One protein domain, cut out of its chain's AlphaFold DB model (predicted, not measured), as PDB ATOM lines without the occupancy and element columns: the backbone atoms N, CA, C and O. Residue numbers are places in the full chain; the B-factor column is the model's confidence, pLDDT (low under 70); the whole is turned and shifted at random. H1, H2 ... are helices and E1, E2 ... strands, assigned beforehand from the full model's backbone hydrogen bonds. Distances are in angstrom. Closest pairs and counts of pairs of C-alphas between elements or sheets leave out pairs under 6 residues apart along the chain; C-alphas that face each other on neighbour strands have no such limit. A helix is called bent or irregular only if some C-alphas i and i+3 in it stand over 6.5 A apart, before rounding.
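This is residues 15 to 146 of the 285 residues of an uncharacterized protein of Choanephora cucurbitarum (UniProt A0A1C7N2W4). A strongly twisted sheet of three strands has one face covered by H1, and H1 is at the same time one of a bundle of four helices, with H3 and H4 packing on it and H2 packing on H3 and H4, away from the sheet. The helices are joined in a ring of contacts, the hairpin of H2 and H3 packing on H1 and H4, with H1 and H2 at opposite corners. The printed part has 132 residues, with four named helices and three named strands in the order E1, E2, H1, H2, H3, E3, H4; the sheet's order is E2, E1, E3, all antiparallel. The class is mixed, helices and strands. The whole is compact, with a radius of gyration of the C-alphas of 14.9 A, yet flat in outline, spanning 47 by 37 by 20 A.

The sheet is made of E1, residues 15 to 21, 19.3 A from first to last C-alpha; E2, residues 29 to 36, 21.3 A; and E3, residues 108 to 115, 20.8 A. E1 begins at C-alpha 15 at (-6.877, -46.381, 9.751). H1, residues 39 to 58, is 28.4 A long and begins at C-alpha 39 at (-3.003, -44.761, 14.209). H2, residues 63 to 82, is 27.9 A long. It is irregular, with C-alphas 68 and 71 7.7 A apart, and has a kink of 52 degrees near residue 70. H3, residues 87 to 101, is 20.1 A long. H4, residues 126 to 144, is 27.9 A long and ends at C-alpha 144 at (-3.488, -9.211, 8.109).

E1 is the inner strand of the sheet, and E2 and E3 are its edge strands. E1 and E2 form a hairpin, their directions 159 degrees apart, with N 17 and O 34 at 2.9 A and N 36 and O 15 at 2.7 A. E1 and E3 are antiparallel at 152 degrees, with N 16 and O 113 at 2.8 A and N 111 and O 18 at 2.8 A. H1 is on one face of this sheet, making two layers, a helix over a sheet. Its height over the sheet is 8.0 A, and it lies over E1, along the strands at 16 degrees on the local plane. The closest C-alphas of H1 and E3 are those of Ala 46 and His 110, 5.8 A apart. H3 only grazes the sheet, with its residues 88 to 99. H1, H2, H3 and H4 form a bundle, helices side by side, with mostly aligned packing. H1 touches H3 with its residues 40 to 47 alone, closest at the C-alphas of Tyr 43 and Tyr 87, 5.4 A, the same way at a shallow tilt of 26 degrees. H1 touches H4 at the C-alphas of Glu 55 and Phe 136, 5.8 A, the same way at a shallow tilt of 16 degrees. H2 and H3 form a helical hairpin, touching at the C-alphas of Leu 80 and Arg 90, 5.6 A, opposite ways at a shallow tilt of 18 degrees. H2 touches H4 at the C-alphas of Ile 67 and Thr 144, 6.3 A, opposite ways at a shallow tilt of 23 degrees. H3 and H4 are apart, and H1 and H2 are only just apart, closest at 8.3 A. H2 and H4 are not on the sheet. In H1 and H3 every O i to N i+4 pair is within hydrogen-bond range; in H2 14 of 16 are, and in H4 13 of 15.

The two C-alphas farthest apart are those of Asn 116 and Ile 146, 48.8 A. The printed part runs from residue 15 to 146 and has no cut. No link is long; those from E2 to H1, H1 to H2 and H2 to H3 are tight. The mean pLDDT of the printed part is 82.0, and residues 115 to 124 and 143 to 146 are under 70.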
ATOM      1  N   TYR A  15      -6.220 -47.648   9.474       87.19
ATOM      2  CA  TYR A  15      -6.877 -46.381   9.751       87.19
ATOM      3  C   TYR A  15      -7.062 -45.642   8.433       87.19
ATOM      4  O   TYR A  15      -6.115 -45.454   7.682       87.19
ATOM      5  N   THR A  16      -8.284 -45.254   8.097       87.56
ATOM      6  CA  THR A  16      -8.598 -44.510   6.874       87.56
ATOM      7  C   THR A  16      -8.961 -43.082   7.228       87.56
ATOM      8  O   THR A  16      -9.867 -42.851   8.026       87.56
ATOM      9  N   VAL A  17      -8.279 -42.129   6.603       89.50
ATOM     10  CA  VAL A  17      -8.645 -40.717   6.672       89.50
ATOM     11  C   VAL A  17      -9.676 -40.447   5.589       89.50
ATOM     12  O   VAL A  17      -9.428 -40.688   4.402       89.50
ATOM     13  N   ILE A  18     -10.833 -39.947   5.997       90.62
ATOM     14  CA  ILE A  18     -11.895 -39.496   5.101       90.62
ATOM     15  C   ILE A  18     -12.088 -37.991   5.255       90.62
ATOM     16  O   ILE A  18     -11.854 -37.441   6.325       90.62
ATOM     17  N   TYR A  19     -12.527 -37.341   4.190       90.31
ATOM     18  CA  TYR A  19     -13.056 -35.987   4.203       90.31
ATOM     19  C   TYR A  19     -14.570 -36.063   4.029       90.31
ATOM     20  O   TYR A  19     -15.051 -36.759   3.127       90.31
ATOM     21  N   ILE A  20     -15.297 -35.383   4.908       88.94
ATOM     22  CA  ILE A  20     -16.752 -35.256   4.877       88.94
ATOM     23  C   ILE A  20     -17.069 -33.820   4.487       88.94
ATOM     24  O   ILE A  20     -16.679 -32.890   5.189       88.94
ATOM     25  N   GLU A  21     -17.760 -33.648   3.368       87.56
ATOM     26  CA  GLU A  21     -18.196 -32.353   2.856       87.56
ATOM     27  C   GLU A  21     -19.703 -32.174   3.069       87.56
ATOM     28  O   GLU A  21     -20.485 -33.098   2.844       87.56
ATOM     29  N   ASN A  22     -20.086 -30.968   3.482       81.06
ATOM     30  CA  ASN A  22     -21.416 -30.512   3.862       81.06
ATOM     31  C   ASN A  22     -22.121 -31.444   4.864       81.06
ATOM     32  O   ASN A  22     -23.229 -31.907   4.572       81.06
ATOM     33  N   PRO A  23     -21.506 -31.721   6.034       73.81
ATOM     34  CA  PRO A  23     -22.048 -32.668   7.010       73.81
ATOM     35  C   PRO A  23     -23.449 -32.289   7.515       73.81
ATOM     36  O   PRO A  23     -24.218 -33.174   7.874       73.81
ATOM     37  N   ASP A  24     -23.794 -30.999   7.484       72.62
ATOM     38  CA  ASP A  24     -25.073 -30.464   7.967       72.62
ATOM     39  C   ASP A  24     -26.149 -30.351   6.867       72.62
ATOM     40  O   ASP A  24     -27.180 -29.707   7.059       72.62
ATOM     41  N   THR A  25     -25.919 -30.943   5.689       75.12
ATOM     42  CA  THR A  25     -26.859 -30.899   4.557       75.12
ATOM     43  C   THR A  25     -27.289 -32.295   4.122       75.12
ATOM     44  O   THR A  25     -26.603 -33.277   4.383       75.12
ATOM     45  N   GLU A  26     -28.390 -32.394   3.377       75.56
ATOM     46  CA  GLU A  26     -28.861 -33.671   2.815       75.56
ATOM     47  C   GLU A  26     -27.893 -34.276   1.777       75.56
ATOM     48  O   GLU A  26     -27.930 -35.477   1.520       75.56
ATOM     49  N   ASN A  27     -26.988 -33.470   1.205       79.06
ATOM     50  CA  ASN A  27     -26.030 -33.894   0.181       79.06
ATOM     51  C   ASN A  27     -24.614 -34.048   0.757       79.06
ATOM     52  O   ASN A  27     -23.674 -33.369   0.334       79.06
ATOM     53  N   ILE A  28     -24.459 -34.972   1.708       86.25
ATOM     54  CA  ILE A  28     -23.157 -35.286   2.308       86.25
ATOM     55  C   ILE A  28     -22.282 -36.029   1.294       86.25
ATOM     56  O   ILE A  28     -22.655 -37.088   0.780       86.25
ATOM     57  N   THR A  29     -21.085 -35.502   1.036       86.38
ATOM     58  CA  THR A  29     -20.098 -36.160   0.167       86.38
ATOM     59  C   THR A  29     -18.942 -36.707   0.992       86.38
ATOM     60  O   THR A  29     -18.345 -35.999   1.800       86.38
ATOM     61  N   TYR A  30     -18.596 -37.976   0.763       88.25
ATOM     62  CA  TYR A  30     -17.476 -38.647   1.421       88.25
ATOM     63  C   TYR A  30     -16.339 -38.875   0.431       88.25
ATOM     64  O   TYR A  30     -16.535 -39.466  -0.635       88.25
ATOM     65  N   LYS A  31     -15.125 -38.475   0.807       88.44
ATOM     66  CA  LYS A  31     -13.915 -38.710   0.017       88.44
ATOM     67  C   LYS A  31     -12.860 -39.412   0.859       88.44
ATOM     68  O   LYS A  31     -12.412 -38.880   1.866       88.44
ATOM     69  N   ALA A  32     -12.425 -40.595   0.429       86.44
ATOM     70  CA  ALA A  32     -11.262 -41.244   1.027       86.44
ATOM     71  C   ALA A  32      -9.987 -40.486   0.628       86.44
ATOM     72  O   ALA A  32      -9.748 -40.257  -0.559       86.44
ATOM     73  N   ILE A  33      -9.191 -40.095   1.620       86.81
ATOM     74  CA  ILE A  33      -7.931 -39.371   1.420       86.81
ATOM     75  C   ILE A  33      -6.759 -40.349   1.398       86.81
ATOM     76  O   ILE A  33      -5.928 -40.296   0.494       86.81
ATOM     77  N   GLY A  34      -6.723 -41.279   2.352       84.56
ATOM     78  CA  GLY A  34      -5.649 -42.262   2.468       84.56
ATOM     79  C   GLY A  34      -5.930 -43.311   3.535       84.56
ATOM     80  O   GLY A  34      -6.851 -43.161   4.341       84.56
ATOM     81  N   THR A  35      -5.129 -44.371   3.538       86.38
ATOM     82  CA  THR A  35      -5.187 -45.446   4.533       86.38
ATOM     83  C   THR A  35      -3.796 -45.665   5.122       86.38
ATOM     84  O   THR A  35      -2.794 -45.539   4.423       86.38
ATOM     85  N   TYR A  36      -3.745 -45.976   6.409       86.38
ATOM     86  CA  TYR A  36      -2.555 -45.977   7.247       86.38
ATOM     87  C   TYR A  36      -2.558 -47.240   8.104       86.38
ATOM     88  O   TYR A  36      -3.613 -47.719   8.516       86.38
ATOM     89  N   LYS A  37      -1.378 -47.800   8.363       84.94
ATOM     90  CA  LYS A  37      -1.235 -48.966   9.253       84.94
ATOM     91  C   LYS A  37      -1.080 -48.565  10.711       84.94
ATOM     92  O   LYS A  37      -1.347 -49.364  11.598       84.94
ATOM     93  N   ASP A  38      -0.628 -47.339  10.927       87.44
ATOM     94  CA  ASP A  38      -0.419 -46.760  12.234       87.44
ATOM     95  C   ASP A  38      -1.484 -45.694  12.517       87.44
ATOM     96  O   ASP A  38      -1.894 -44.936  11.631       87.44
ATOM     97  N   GLN A  39      -1.963 -45.679  13.760       87.94
ATOM     98  CA  GLN A  39      -3.003 -44.761  14.209       87.94
ATOM     99  C   GLN A  39      -2.491 -43.321  14.264       87.94
ATOM    100  O   GLN A  39      -3.185 -42.406  13.819       87.94
ATOM    101  N   GLU A  40      -1.282 -43.118  14.789       89.31
ATOM    102  CA  GLU A  40      -0.685 -41.792  14.934       89.31
ATOM    103  C   GLU A  40      -0.395 -41.177  13.563       89.31
ATOM    104  O   GLU A  40      -0.714 -40.007  13.344       89.31
ATOM    105  N   GLU A  41       0.090 -41.965  12.598       89.00
ATOM    106  CA  GLU A  41       0.257 -41.509  11.210       89.00
ATOM    107  C   GLU A  41      -1.069 -41.043  10.586       89.00
ATOM    108  O   GLU A  41      -1.107 -40.015   9.902       89.00
ATOM    109  N   ALA A  42      -2.171 -41.758  10.844       90.19
ATOM    110  CA  ALA A  42      -3.489 -41.388  10.335       90.19
ATOM    111  C   ALA A  42      -3.992 -40.065  10.930       90.19
ATOM    112  O   ALA A  42      -4.522 -39.222  10.202       90.19
ATOM    113  N   TYR A  43      -3.803 -39.850  12.235       91.81
ATOM    114  CA  TYR A  43      -4.163 -38.585  12.879       91.81
ATOM    115  C   TYR A  43      -3.262 -37.433  12.428       91.81
ATOM    116  O   TYR A  43      -3.772 -36.353  12.123       91.81
ATOM    117  N   ALA A  44      -1.952 -37.656  12.292       90.06
ATOM    118  CA  ALA A  44      -1.033 -36.665  11.735       90.06
ATOM    119  C   ALA A  44      -1.463 -36.248  10.319       90.06
ATOM    120  O   ALA A  44      -1.519 -35.055  10.000       90.06
ATOM    121  N   ALA A  45      -1.848 -37.221   9.487       89.31
ATOM    122  CA  ALA A  45      -2.394 -36.969   8.160       89.31
ATOM    123  C   ALA A  45      -3.685 -36.168   8.199       89.31
ATOM    124  O   ALA A  45      -3.814 -35.188   7.463       89.31
ATOM    125  N   ALA A  46      -4.632 -36.555   9.048       91.19
ATOM    126  CA  ALA A  46      -5.904 -35.862   9.162       91.19
ATOM    127  C   ALA A  46      -5.707 -34.394   9.572       91.19
ATOM    128  O   ALA A  46      -6.310 -33.512   8.960       91.19
ATOM    129  N   ILE A  47      -4.799 -34.109  10.514       91.12
ATOM    130  CA  ILE A  47      -4.476 -32.731  10.905       91.12
ATOM    131  C   ILE A  47      -3.875 -31.949   9.738       91.12
ATOM    132  O   ILE A  47      -4.336 -30.850   9.435       91.12
ATOM    133  N   VAL A  48      -2.861 -32.501   9.066       90.81
ATOM    134  CA  VAL A  48      -2.205 -31.817   7.943       90.81
ATOM    135  C   VAL A  48      -3.207 -31.494   6.837       90.81
ATOM    136  O   VAL A  48      -3.207 -30.373   6.327       90.81
ATOM    137  N   ASN A  49      -4.065 -32.448   6.474       90.19
ATOM    138  CA  ASN A  49      -5.084 -32.226   5.452       90.19
ATOM    139  C   ASN A  49      -6.128 -31.197   5.911       90.19
ATOM    140  O   ASN A  49      -6.521 -30.338   5.123       90.19
ATOM    141  N   GLN A  50      -6.533 -31.221   7.183       90.56
ATOM    142  CA  GLN A  50      -7.468 -30.236   7.725       90.56
ATOM    143  C   GLN A  50      -6.886 -28.819   7.675       90.56
ATOM    144  O   GLN A  50      -7.539 -27.913   7.162       90.56
ATOM    145  N   LEU A  51      -5.642 -28.628   8.125       89.75
ATOM    146  CA  LEU A  51      -4.960 -27.332   8.058       89.75
ATOM    147  C   LEU A  51      -4.832 -26.829   6.615       89.75
ATOM    148  O   LEU A  51      -5.077 -25.654   6.364       89.75
ATOM    149  N   GLN A  52      -4.522 -27.709   5.659       88.38
ATOM    150  CA  GLN A  52      -4.454 -27.347   4.237       88.38
ATOM    151  C   GLN A  52      -5.806 -26.914   3.667       88.38
ATOM    152  O   GLN A  52      -5.860 -25.966   2.885       88.38
ATOM    153  N   VAL A  53      -6.898 -27.585   4.045       88.38
ATOM    154  CA  VAL A  53      -8.244 -27.173   3.621       88.38
ATOM    155  C   VAL A  53      -8.573 -25.798   4.185       88.38
ATOM    156  O   VAL A  53      -9.000 -24.925   3.431       88.38
ATOM    157  N   ILE A  54      -8.319 -25.569   5.474       88.19
ATOM    158  CA  ILE A  54      -8.552 -24.262   6.096       88.19
ATOM    159  C   ILE A  54      -7.697 -23.187   5.406       88.19
ATOM    160  O   ILE A  54      -8.230 -22.147   5.041       88.19
ATOM    161  N   GLU A  55      -6.405 -23.437   5.170       86.44
ATOM    162  CA  GLU A  55      -5.503 -22.519   4.452       86.44
ATOM    163  C   GLU A  55      -6.015 -22.196   3.040       86.44
ATOM    164  O   GLU A  55      -5.964 -21.054   2.586       86.44
ATOM    165  N   HIS A  56      -6.515 -23.200   2.320       87.31
ATOM    166  CA  HIS A  56      -7.035 -23.015   0.973       87.31
ATOM    167  C   HIS A  56      -8.318 -22.181   0.970       87.31
ATOM    168  O   HIS A  56      -8.414 -21.197   0.232       87.31
ATOM    169  N   VAL A  57      -9.291 -22.554   1.804       85.12
ATOM    170  CA  VAL A  57     -10.600 -21.893   1.866       85.12
ATOM    171  C   VAL A  57     -10.468 -20.491   2.459       85.12
ATOM    172  O   VAL A  57     -11.149 -19.568   1.999       85.12
ATOM    173  N   SER A  58      -9.536 -20.285   3.397       85.94
ATOM    174  CA  SER A  58      -9.345 -18.989   4.043       85.94
ATOM    175  C   SER A  58      -9.010 -17.886   3.059       85.94
ATOM    176  O   SER A  58      -9.442 -16.757   3.279       85.94
ATOM    177  N   LYS A  59      -8.347 -18.191   1.934       86.25
ATOM    178  CA  LYS A  59      -8.032 -17.241   0.845       86.25
ATOM    179  C   LYS A  59      -9.257 -16.480   0.335       86.25
ATOM    180  O   LYS A  59      -9.116 -15.347  -0.116       86.25
ATOM    181  N   SER A  60     -10.447 -17.071   0.448       86.88
ATOM    182  CA  SER A  60     -11.721 -16.450   0.065       86.88
ATOM    183  C   SER A  60     -12.391 -15.630   1.177       86.88
ATOM    184  O   SER A  60     -13.324 -14.877   0.906       86.88
ATOM    185  N   TRP A  61     -11.931 -15.742   2.427       87.31
ATOM    186  CA  TRP A  61     -12.545 -15.053   3.560       87.31
ATOM    187  C   TRP A  61     -12.261 -13.544   3.536       87.31
ATOM    188  O   TRP A  61     -11.128 -13.139   3.234       87.31
ATOM    189  N   PRO A  62     -13.246 -12.704   3.913       87.06
ATOM    190  CA  PRO A  62     -13.051 -11.270   4.113       87.06
ATOM    191  C   PRO A  62     -11.951 -10.961   5.136       87.06
ATOM    192  O   PRO A  62     -11.899 -11.571   6.205       87.06
ATOM    193  N   LYS A  63     -11.126  -9.938   4.867       83.94
ATOM    194  CA  LYS A  63     -10.030  -9.507   5.761       83.94
ATOM    195  C   LYS A  63     -10.507  -9.194   7.184       83.94
ATOM    196  O   LYS A  63      -9.866  -9.594   8.147       83.94
ATOM    197  N   ALA A  64     -11.678  -8.568   7.322       85.44
ATOM    198  CA  ALA A  64     -12.278  -8.263   8.622       85.44
ATOM    199  C   ALA A  64     -12.528  -9.515   9.488       85.44
ATOM    200  O   ALA A  64     -12.394  -9.455  10.709       85.44
ATOM    201  N   ILE A  65     -12.853 -10.655   8.866       85.56
ATOM    202  CA  ILE A  65     -13.027 -11.929   9.576       85.56
ATOM    203  C   ILE A  65     -11.674 -12.460  10.054       85.56
ATOM    204  O   ILE A  65     -11.572 -12.915  11.191       85.56
ATOM    205  N   LEU A  66     -10.633 -12.363   9.221       83.19
ATOM    206  CA  LEU A  66      -9.280 -12.814   9.569       83.19
ATOM    207  C   LEU A  66      -8.726 -12.040  10.766       83.19
ATOM    208  O   LEU A  66      -8.232 -12.662  11.697       83.19
ATOM    209  N   ILE A  67      -8.886 -10.712  10.773       85.12
ATOM    210  CA  ILE A  67      -8.451  -9.849  11.881       85.12
ATOM    211  C   ILE A  67      -9.200 -10.211  13.171       85.12
ATOM    212  O   ILE A  67      -8.583 -10.397  14.213       85.12
ATOM    213  N   ASN A  68     -10.526 -10.379  13.110       87.38
ATOM    214  CA  ASN A  68     -11.329 -10.751  14.285       87.38
ATOM    215  C   ASN A  68     -10.897 -12.108  14.879       87.38
ATOM    216  O   ASN A  68     -10.862 -12.289  16.096       87.38
ATOM    217  N   LYS A  69     -10.544 -13.067  14.019       85.06
ATOM    218  CA  LYS A  69     -10.183 -14.433  14.421       85.06
ATOM    219  C   LYS A  69      -8.684 -14.613  14.697       85.06
ATOM    220  O   LYS A  69      -8.305 -15.695  15.135       85.06
ATOM    221  N   GLN A  70      -7.847 -13.596  14.474       85.06
ATOM    222  CA  GLN A  70      -6.383 -13.705  14.488       85.06
ATOM    223  C   GLN A  70      -5.839 -14.275  15.802       85.06
ATOM    224  O   GLN A  70      -5.142 -15.287  15.774       85.06
ATOM    225  N   ASP A  71      -6.213 -13.694  16.942       86.62
ATOM    226  CA  ASP A  71      -5.734 -14.143  18.256       86.62
ATOM    227  C   ASP A  71      -6.109 -15.603  18.533       86.62
ATOM    228  O   ASP A  71      -5.293 -16.389  19.007       86.62
ATOM    229  N   HIS A  72      -7.324 -15.998  18.150       87.62
ATOM    230  CA  HIS A  72      -7.792 -17.368  18.321       87.62
ATOM    231  C   HIS A  72      -7.052 -18.357  17.407       87.62
ATOM    232  O   HIS A  72      -6.798 -19.496  17.797       87.62
ATOM    233  N   ILE A  73      -6.693 -17.938  16.189       87.69
ATOM    234  CA  ILE A  73      -5.887 -18.744  15.263       87.69
ATOM    235  C   ILE A  73      -4.461 -18.908  15.808       87.69
ATOM    236  O   ILE A  73      -3.906 -20.007  15.750       87.69
ATOM    237  N   LEU A  74      -3.877 -17.849  16.375       86.44
ATOM    238  CA  LEU A  74      -2.564 -17.910  17.021       86.44
ATOM    239  C   LEU A  74      -2.582 -18.848  18.233       86.44
ATOM    240  O   LEU A  74      -1.706 -19.709  18.353       86.44
ATOM    241  N   GLU A  75      -3.603 -18.740  19.083       88.44
ATOM    242  CA  GLU A  75      -3.788 -19.619  20.240       88.44
ATOM    243  C   GLU A  75      -3.951 -21.086  19.811       88.44
ATOM    244  O   GLU A  75      -3.291 -21.969  20.361       88.44
ATOM    245  N   LEU A  76      -4.767 -21.354  18.783       89.25
ATOM    246  CA  LEU A  76      -4.919 -22.686  18.194       89.25
ATOM    247  C   LEU A  76      -3.559 -23.266  17.777       89.25
ATOM    248  O   LEU A  76      -3.223 -24.390  18.154       89.25
ATOM    249  N   CYS A  77      -2.758 -22.500  17.034       87.19
ATOM    250  CA  CYS A  77      -1.438 -22.933  16.576       87.19
ATOM    251  C   CYS A  77      -0.470 -23.203  17.732       87.19
ATOM    252  O   CYS A  77       0.291 -24.174  17.682       87.19
ATOM    253  N   GLN A  78      -0.494 -22.370  18.773       87.62
ATOM    254  CA  GLN A  78       0.344 -22.562  19.951       87.62
ATOM    255  C   GLN A  78      -0.020 -23.860  20.681       87.62
ATOM    256  O   GLN A  78       0.859 -24.695  20.912       87.62
ATOM    257  N   LYS A  79      -1.313 -24.071  20.951       86.81
ATOM    258  CA  LYS A  79      -1.813 -25.267  21.641       86.81
ATOM    259  C   LYS A  79      -1.499 -26.545  20.869       86.81
ATOM    260  O   LYS A  79      -0.992 -27.505  21.442       86.81
ATOM    261  N   LEU A  80      -1.687 -26.542  19.547       87.50
ATOM    262  CA  LEU A  80      -1.330 -27.684  18.695       87.50
ATOM    263  C   LEU A  80       0.165 -28.030  18.735       87.50
ATOM    264  O   LEU A  80       0.527 -29.185  18.501       87.50
ATOM    265  N   LYS A  81       1.033 -27.050  19.004       85.00
ATOM    266  CA  LYS A  81       2.487 -27.230  19.026       85.00
ATOM    267  C   LYS A  81       3.017 -27.695  20.385       85.00
ATOM    268  O   LYS A  81       4.030 -28.393  20.403       85.00
ATOM    269  N   GLN A  82       2.405 -27.265  21.486       83.69
ATOM    270  CA  GLN A  82       3.013 -27.350  22.823       83.69
ATOM    271  C   GLN A  82       2.213 -28.181  23.832       83.69
ATOM    272  O   GLN A  82       2.828 -28.784  24.707       83.69
ATOM    273  N   ASP A  83       0.890 -28.275  23.691       82.81
ATOM    274  CA  ASP A  83       0.034 -28.701  24.811       82.81
ATOM    275  C   ASP A  83      -0.379 -30.177  24.746       82.81
ATOM    276  O   ASP A  83      -0.929 -30.713  25.704       82.81
ATOM    277  N   PHE A  84      -0.111 -30.853  23.625       86.69
ATOM    278  CA  PHE A  84      -0.593 -32.209  23.370       86.69
ATOM    279  C   PHE A  84       0.537 -33.182  23.054       86.69
ATOM    280  O   PHE A  84       1.447 -32.883  22.264       86.69
ATOM    281  N   THR A  85       0.415 -34.378  23.629       83.69
ATOM    282  CA  THR A  85       1.426 -35.438  23.558       83.69
ATOM    283  C   THR A  85       1.231 -36.358  22.358       83.69
ATOM    284  O   THR A  85       2.214 -36.875  21.831       83.69
ATOM    285  N   THR A  86      -0.010 -36.506  21.883       87.44
ATOM    286  CA  THR A  86      -0.369 -37.370  20.745       87.44
ATOM    287  C   THR A  86      -1.017 -36.589  19.603       87.44
ATOM    288  O   THR A  86      -1.610 -35.521  19.807       87.44
ATOM    289  N   TYR A  87      -0.951 -37.120  18.378       88.50
ATOM    290  CA  TYR A  87      -1.666 -36.535  17.243       88.50
ATOM    291  C   TYR A  87      -3.179 -36.681  17.377       88.50
ATOM    292  O   TYR A  87      -3.914 -35.809  16.918       88.50
ATOM    293  N   GLN A  88      -3.659 -37.732  18.039       90.06
ATOM    294  CA  GLN A  88      -5.085 -37.886  18.305       90.06
ATOM    295  C   GLN A  88      -5.639 -36.734  19.158       90.06
ATOM    296  O   GLN A  88      -6.664 -36.150  18.801       90.06
ATOM    297  N   GLU A  89      -4.956 -36.361  20.244       88.69
ATOM    298  CA  GLU A  89      -5.348 -35.223  21.092       88.69
ATOM    299  C   GLU A  89      -5.359 -33.909  20.304       88.69
ATOM    300  O   GLU A  89      -6.345 -33.165  20.336       88.69
ATOM    301  N   ARG A  90      -4.293 -33.660  19.528       91.69
ATOM    302  CA  ARG A  90      -4.188 -32.486  18.645       91.69
ATOM    303  C   ARG A  90      -5.341 -32.427  17.653       91.69
ATOM    304  O   ARG A  90      -5.897 -31.358  17.418       91.69
ATOM    305  N   PHE A  91      -5.704 -33.566  17.071       91.00
ATOM    306  CA  PHE A  91      -6.770 -33.650  16.086       91.00
ATOM    307  C   PHE A  91      -8.144 -33.386  16.702       91.00
ATOM    308  O   PHE A  91      -8.902 -32.588  16.158       91.00
ATOM    309  N   ILE A  92      -8.449 -33.988  17.855       89.44
ATOM    310  CA  ILE A  92      -9.707 -33.739  18.577       89.44
ATOM    311  C   ILE A  92      -9.833 -32.250  18.915       89.44
ATOM    312  O   ILE A  92     -10.880 -31.645  18.672       89.44
ATOM    313  N   PHE A  93      -8.752 -31.647  19.420       90.12
ATOM    314  CA  PHE A  93      -8.723 -30.221  19.718       90.12
ATOM    315  C   PHE A  93      -8.924 -29.364  18.462       90.12
ATOM    316  O   PHE A  93      -9.778 -28.477  18.466       90.12
ATOM    317  N   LEU A  94      -8.195 -29.647  17.375       90.31
ATOM    318  CA  LEU A  94      -8.337 -28.929  16.107       90.31
ATOM    319  C   LEU A  94      -9.772 -28.999  15.586       90.31
ATOM    320  O   LEU A  94     -10.318 -27.969  15.209       90.31
ATOM    321  N   THR A  95     -10.389 -30.179  15.579       86.94
ATOM    322  CA  THR A  95     -11.759 -30.368  15.087       86.94
ATOM    323  C   THR A  95     -12.758 -29.568  15.918       86.94
ATOM    324  O   THR A  95     -13.574 -28.841  15.352       86.94
ATOM    325  N   ALA A  96     -12.642 -29.602  17.250       87.38
ATOM    326  CA  ALA A  96     -13.483 -28.791  18.130       87.38
ATOM    327  C   ALA A  96     -13.310 -27.289  17.855       87.38
ATOM    328  O   ALA A  96     -14.291 -26.560  17.699       87.38
ATOM    329  N   GLN A  97     -12.065 -26.822  17.726       88.25
ATOM    330  CA  GLN A  97     -11.792 -25.423  17.405       88.25
ATOM    331  C   GLN A  97     -12.260 -25.047  16.000       88.25
ATOM    332  O   GLN A  97     -12.742 -23.937  15.818       88.25
ATOM    333  N   CYS A  98     -12.200 -25.945  15.017       85.06
ATOM    334  CA  CYS A  98     -12.719 -25.672  13.677       85.06
ATOM    335  C   CYS A  98     -14.227 -25.438  13.695       85.06
ATOM    336  O   CYS A  98     -14.698 -24.485  13.075       85.06
ATOM    337  N   SER A  99     -14.964 -26.251  14.451       80.44
ATOM    338  CA  SER A  99     -16.408 -26.087  14.615       80.44
ATOM    339  C   SER A  99     -16.781 -24.776  15.313       80.44
ATOM    340  O   SER A  99     -17.842 -24.236  15.034       80.44
ATOM    341  N   HIS A 100     -15.921 -24.225  16.176       81.88
ATOM    342  CA  HIS A 100     -16.178 -22.946  16.856       81.88
ATOM    343  C   HIS A 100     -15.651 -21.719  16.098       81.88
ATOM    344  O   HIS A 100     -16.300 -20.673  16.030       81.88
ATOM    345  N   LEU A 101     -14.448 -21.811  15.536       81.12
ATOM    346  CA  LEU A 101     -13.779 -20.694  14.877       81.12
ATOM    347  C   LEU A 101     -14.302 -20.478  13.465       81.12
ATOM    348  O   LEU A 101     -14.398 -19.320  13.048       81.12
ATOM    349  N   PHE A 102     -14.681 -21.558  12.778       82.00
ATOM    350  CA  PHE A 102     -14.954 -21.558  11.347       82.00
ATOM    351  C   PHE A 102     -16.309 -22.172  10.960       82.00
ATOM    352  O   PHE A 102     -16.462 -22.603   9.820       82.00
ATOM    353  N   GLN A 103     -17.276 -22.192  11.883       75.50
ATOM    354  CA  GLN A 103     -18.581 -22.852  11.725       75.50
ATOM    355  C   GLN A 103     -19.294 -22.535  10.397       75.50
ATOM    356  O   GLN A 103     -19.804 -23.439   9.752       75.50
ATOM    357  N   ASP A 104     -19.244 -21.278   9.947       76.88
ATOM    358  CA  ASP A 104     -19.891 -20.825   8.699       76.88
ATOM    359  C   ASP A 104     -18.912 -20.670   7.521       76.88
ATOM    360  O   ASP A 104     -19.249 -20.158   6.453       76.88
ATOM    361  N   LEU A 105     -17.650 -21.033   7.740       77.12
ATOM    362  CA  LEU A 105     -16.536 -20.758   6.836       77.12
ATOM    363  C   LEU A 105     -15.907 -22.035   6.272       77.12
ATOM    364  O   LEU A 105     -15.250 -21.977   5.229       77.12
ATOM    365  N   LEU A 106     -16.106 -23.174   6.942       82.06
ATOM    366  CA  LEU A 106     -15.686 -24.492   6.487       82.06
ATOM    367  C   LEU A 106     -16.885 -25.396   6.229       82.06
ATOM    368  O   LEU A 106     -17.670 -25.688   7.118       82.06
ATOM    369  N   HIS A 107     -16.936 -25.916   5.010       79.62
ATOM    370  CA  HIS A 107     -17.972 -26.834   4.552       79.62
ATOM    371  C   HIS A 107     -17.527 -28.295   4.638       79.62
ATOM    372  O   HIS A 107     -18.153 -29.162   4.048       79.62
ATOM    373  N   GLY A 108     -16.431 -28.608   5.327       81.62
ATOM    374  CA  GLY A 108     -16.020 -29.995   5.478       81.62
ATOM    375  C   GLY A 108     -14.905 -30.219   6.480       81.62
ATOM    376  O   GLY A 108     -14.148 -29.308   6.832       81.62
ATOM    377  N   GLN A 109     -14.836 -31.457   6.959       85.38
ATOM    378  CA  GLN A 109     -13.921 -31.886   8.008       85.38
ATOM    379  C   GLN A 109     -13.352 -33.270   7.712       85.38
ATOM    380  O   GLN A 109     -14.009 -34.140   7.133       85.38
ATOM    381  N   HIS A 110     -12.101 -33.472   8.111       87.56
ATOM    382  CA  HIS A 110     -11.484 -34.788   8.076       87.56
ATOM    383  C   HIS A 110     -11.915 -35.624   9.280       87.56
ATOM    384  O   HIS A 110     -12.193 -35.086  10.346       87.56
ATOM    385  N   HIS A 111     -11.928 -36.946   9.115       85.94
ATOM    386  CA  HIS A 111     -12.136 -37.925  10.183       85.94
ATOM    387  C   HIS A 111     -11.203 -39.122   9.989       85.94
ATOM    388  O   HIS A 111     -10.887 -39.496   8.859       85.94
ATOM    389  N   VAL A 112     -10.801 -39.747  11.096       85.31
ATOM    390  CA  VAL A 112     -10.054 -41.011  11.098       85.31
ATOM    391  C   VAL A 112     -11.021 -42.143  11.439       85.31
ATOM    392  O   VAL A 112     -11.654 -42.127  12.492       85.31
ATOM    393  N   LEU A 113     -11.142 -43.122  10.546       85.25
ATOM    394  CA  LEU A 113     -11.968 -44.314  10.728       85.25
ATOM    395  C   LEU A 113     -11.093 -45.558  10.838       85.25
ATOM    396  O   LEU A 113     -10.160 -45.728  10.060       85.25
ATOM    397  N   ILE A 114     -11.440 -46.472  11.740       81.88
ATOM    398  CA  ILE A 114     -10.817 -47.798  11.781       81.88
ATOM    399  C   ILE A 114     -11.412 -48.635  10.642       81.88
ATOM    400  O   ILE A 114     -12.628 -48.803  10.541       81.88
ATOM    401  N   SER A 115     -10.552 -49.141   9.765       69.31
ATOM    402  CA  SER A 115     -10.896 -49.944   8.598       69.31
ATOM    403  C   SER A 115     -10.228 -51.313   8.669       69.31
ATOM    404  O   SER A 115      -9.055 -51.450   8.996       69.31
ATOM    405  N   ASN A 116     -10.971 -52.339   8.258       62.44
ATOM    406  CA  ASN A 116     -10.457 -53.700   8.090       62.44
ATOM    407  C   ASN A 116      -9.975 -53.972   6.652       62.44
ATOM    408  O   ASN A 116      -9.901 -55.131   6.234       62.44
ATOM    409  N   ARG A 117      -9.735 -52.932   5.839       54.09
ATOM    410  CA  ARG A 117      -9.390 -53.088   4.416       54.09
ATOM    411  C   ARG A 117      -8.066 -52.439   4.043       54.09
ATOM    412  O   ARG A 117      -7.984 -51.219   3.990       54.09
ATOM    413  N   ALA A 118      -7.161 -53.329   3.631       48.06
ATOM    414  CA  ALA A 118      -5.832 -53.101   3.084       48.06
ATOM    415  C   ALA A 118      -5.791 -52.097   1.929       48.06
ATOM    416  O   ALA A 118      -6.162 -52.427   0.801       48.06
ATOM    417  N   ASN A 119      -5.249 -50.912   2.197       54.97
ATOM    418  CA  ASN A 119      -4.777 -49.958   1.189       54.97
ATOM    419  C   ASN A 119      -3.304 -49.596   1.451       54.97
ATOM    420  O   ASN A 119      -2.729 -49.932   2.486       54.97
ATOM    421  N   LYS A 120      -2.637 -48.960   0.478       51.50
ATOM    422  CA  LYS A 120      -1.209 -48.627   0.611       51.50
ATOM    423  C   LYS A 120      -0.991 -47.587   1.725       51.50
ATOM    424  O   LYS A 120      -1.602 -46.525   1.632       51.50
ATOM    425  N   PRO A 121      -0.098 -47.854   2.699       55.62
ATOM    426  CA  PRO A 121       0.226 -46.908   3.759       55.62
ATOM    427  C   PRO A 121       0.957 -45.689   3.197       55.62
ATOM    428  O   PRO A 121       1.831 -45.827   2.335       55.62
ATOM    429  N   GLN A 122       0.624 -44.512   3.716       58.62
ATOM    430  CA  GLN A 122       1.339 -43.269   3.457       58.62
ATOM    431  C   GLN A 122       1.998 -42.807   4.758       58.62
ATOM    432  O   GLN A 122       1.329 -42.702   5.772       58.62
ATOM    433  N   ILE A 123       3.302 -42.543   4.743       58.88
ATOM    434  CA  ILE A 123       4.043 -42.175   5.957       58.88
ATOM    435  C   ILE A 123       4.087 -40.650   6.061       58.88
ATOM    436  O   ILE A 123       4.450 -39.973   5.095       58.88
ATOM    437  N   ILE A 124       3.745 -40.112   7.231       62.78
ATOM    438  CA  ILE A 124       3.909 -38.692   7.560       62.78
ATOM    439  C   ILE A 124       4.801 -38.592   8.789       62.78
ATOM    440  O   ILE A 124       4.573 -39.266   9.786       62.78
ATOM    441  N   ASN A 125       5.825 -37.746   8.713       73.31
ATOM    442  CA  ASN A 125       6.748 -37.496   9.815       73.31
ATOM    443  C   ASN A 125       6.467 -36.136  10.492       73.31
ATOM    444  O   ASN A 125       5.830 -35.244   9.928       73.31
ATOM    445  N   GLU A 126       6.996 -35.960  11.705       74.19
ATOM    446  CA  GLU A 126       6.837 -34.744  12.523       74.19
ATOM    447  C   GLU A 126       7.324 -33.464  11.818       74.19
ATOM    448  O   GLU A 126       6.789 -32.376  12.035       74.19
ATOM    449  N   SER A 127       8.341 -33.563  10.955       72.12
ATOM    450  CA  SER A 127       8.858 -32.402  10.223       72.12
ATOM    451  C   SER A 127       7.868 -31.893   9.171       72.12
ATOM    452  O   SER A 127       7.710 -30.675   9.035       72.12
ATOM    453  N   ILE A 128       7.144 -32.787   8.484       74.56
ATOM    454  CA  ILE A 128       6.051 -32.412   7.577       74.56
ATOM    455  C   ILE A 128       4.937 -31.714   8.362       74.56
ATOM    456  O   ILE A 128       4.476 -30.654   7.932       74.56
ATOM    457  N   PHE A 129       4.552 -32.240   9.529       72.38
ATOM    458  CA  PHE A 129       3.545 -31.606  10.388       72.38
ATOM    459  C   PHE A 129       3.942 -30.176  10.781       72.38
ATOM    460  O   PHE A 129       3.202 -29.230  10.502       72.38
ATOM    461  N   LYS A 130       5.143 -29.994  11.348       79.19
ATOM    462  CA  LYS A 130       5.650 -28.672  11.761       79.19
ATOM    463  C   LYS A 130       5.704 -27.682  10.599       79.19
ATOM    464  O   LYS A 130       5.344 -26.520  10.764       79.19
ATOM    465  N   THR A 131       6.123 -28.148   9.422       77.56
ATOM    466  CA  THR A 131       6.181 -27.319   8.211       77.56
ATOM    467  C   THR A 131       4.789 -26.857   7.796       77.56
ATOM    468  O   THR A 131       4.587 -25.681   7.510       77.56
ATOM    469  N   LYS A 132       3.805 -27.760   7.798       81.25
ATOM    470  CA  LYS A 132       2.430 -27.432   7.407       81.25
ATOM    471  C   LYS A 132       1.744 -26.514   8.413       81.25
ATOM    472  O   LYS A 132       1.032 -25.611   7.992       81.25
ATOM    473  N   LEU A 133       2.026 -26.676   9.705       80.81
ATOM    474  CA  LEU A 133       1.551 -25.753  10.737       80.81
ATOM    475  C   LEU A 133       2.145 -24.344  10.572       80.81
ATOM    476  O   LEU A 133       1.433 -23.360  10.744       80.81
ATOM    477  N   ARG A 134       3.428 -24.235  10.199       82.31
ATOM    478  CA  ARG A 134       4.051 -22.938   9.896       82.31
ATOM    479  C   ARG A 134       3.418 -22.281   8.669       82.31
ATOM    480  O   ARG A 134       2.963 -21.155   8.776       82.31
ATOM    481  N   ASN A 135       3.298 -23.008   7.557       80.69
ATOM    482  CA  ASN A 135       2.666 -22.482   6.340       80.69
ATOM    483  C   ASN A 135       1.224 -22.014   6.595       80.69
ATOM    484  O   ASN A 135       0.799 -20.996   6.055       80.69
ATOM    485  N   PHE A 136       0.489 -22.752   7.433       80.25
ATOM    486  CA  PHE A 136      -0.842 -22.364   7.875       80.25
ATOM    487  C   PHE A 136      -0.816 -21.003   8.579       80.25
ATOM    488  O   PHE A 136      -1.564 -20.118   8.184       80.25
ATOM    489  N   LEU A 137       0.067 -20.809   9.563       79.75
ATOM    490  CA  LEU A 137       0.218 -19.542  10.290       79.75
ATOM    491  C   LEU A 137       0.617 -18.377   9.361       79.75
ATOM    492  O   LEU A 137      -0.011 -17.315   9.400       79.75
ATOM    493  N   ASP A 138       1.602 -18.602   8.489       80.19
ATOM    494  CA  ASP A 138       2.132 -17.598   7.559       80.19
ATOM    495  C   ASP A 138       1.040 -17.079   6.598       80.19
ATOM    496  O   ASP A 138       0.977 -15.886   6.281       80.19
ATOM    497  N   ALA A 139       0.123 -17.952   6.165       76.56
ATOM    498  CA  ALA A 139      -0.981 -17.588   5.272       76.56
ATOM    499  C   ALA A 139      -1.987 -16.602   5.900       76.56
ATOM    500  O   ALA A 139      -2.657 -15.864   5.172       76.56
ATOM    501  N   PHE A 140      -2.108 -16.577   7.233       71.25
ATOM    502  CA  PHE A 140      -2.960 -15.609   7.933       71.25
ATOM    503  C   PHE A 140      -2.224 -14.296   8.197       71.25
ATOM    504  O   PHE A 140      -2.787 -13.240   7.913       71.25
ATOM    505  N   GLN A 141      -0.970 -14.358   8.659       75.69
ATOM    506  CA  GLN A 141      -0.161 -13.168   8.971       75.69
ATOM    507  C   GLN A 141       0.060 -12.286   7.739       75.69
ATOM    508  O   GLN A 141      -0.229 -11.094   7.752       75.69
ATOM    509  N   THR A 142       0.434 -12.889   6.609       70.94
ATOM    510  CA  THR A 142       0.617 -12.150   5.347       70.94
ATOM    511  C   THR A 142      -0.641 -11.426   4.868       70.94
ATOM    512  O   THR A 142      -0.537 -10.471   4.108       70.94
ATOM    513  N   ARG A 143      -1.842 -11.843   5.287       67.38
ATOM    514  CA  ARG A 143      -3.108 -11.222   4.864       67.38
ATOM    515  C   ARG A 143      -3.638 -10.191   5.853       67.38
ATOM    516  O   ARG A 143      -4.418  -9.328   5.445       67.38
ATOM    517  N   THR A 144      -3.235 -10.266   7.119       66.12
ATOM    518  CA  THR A 144      -3.488  -9.211   8.109       66.12
ATOM    519  C   THR A 144      -2.523  -8.045   7.933       66.12
ATOM    520  O   THR A 144      -2.958  -6.902   8.048       66.12
ATOM    521  N   ASP A 145      -1.280  -8.335   7.543       61.09
ATOM    522  CA  ASP A 145      -0.166  -7.377   7.520       61.09
ATOM    523  C   ASP A 145       0.000  -6.640   6.181       61.09
ATOM    524  O   ASP A 145       0.882  -5.797   6.054       61.09
ATOM    525  N   ILE A 146      -0.842  -6.916   5.173       61.97
ATOM    526  CA  ILE A 146      -0.961  -6.024   4.008       61.97
ATOM    527  C   ILE A 146      -1.552  -4.718   4.537       61.97
ATOM    528  O   ILE A 146      -2.774  -4.600   4.684       61.97
TER     529      ILE A 146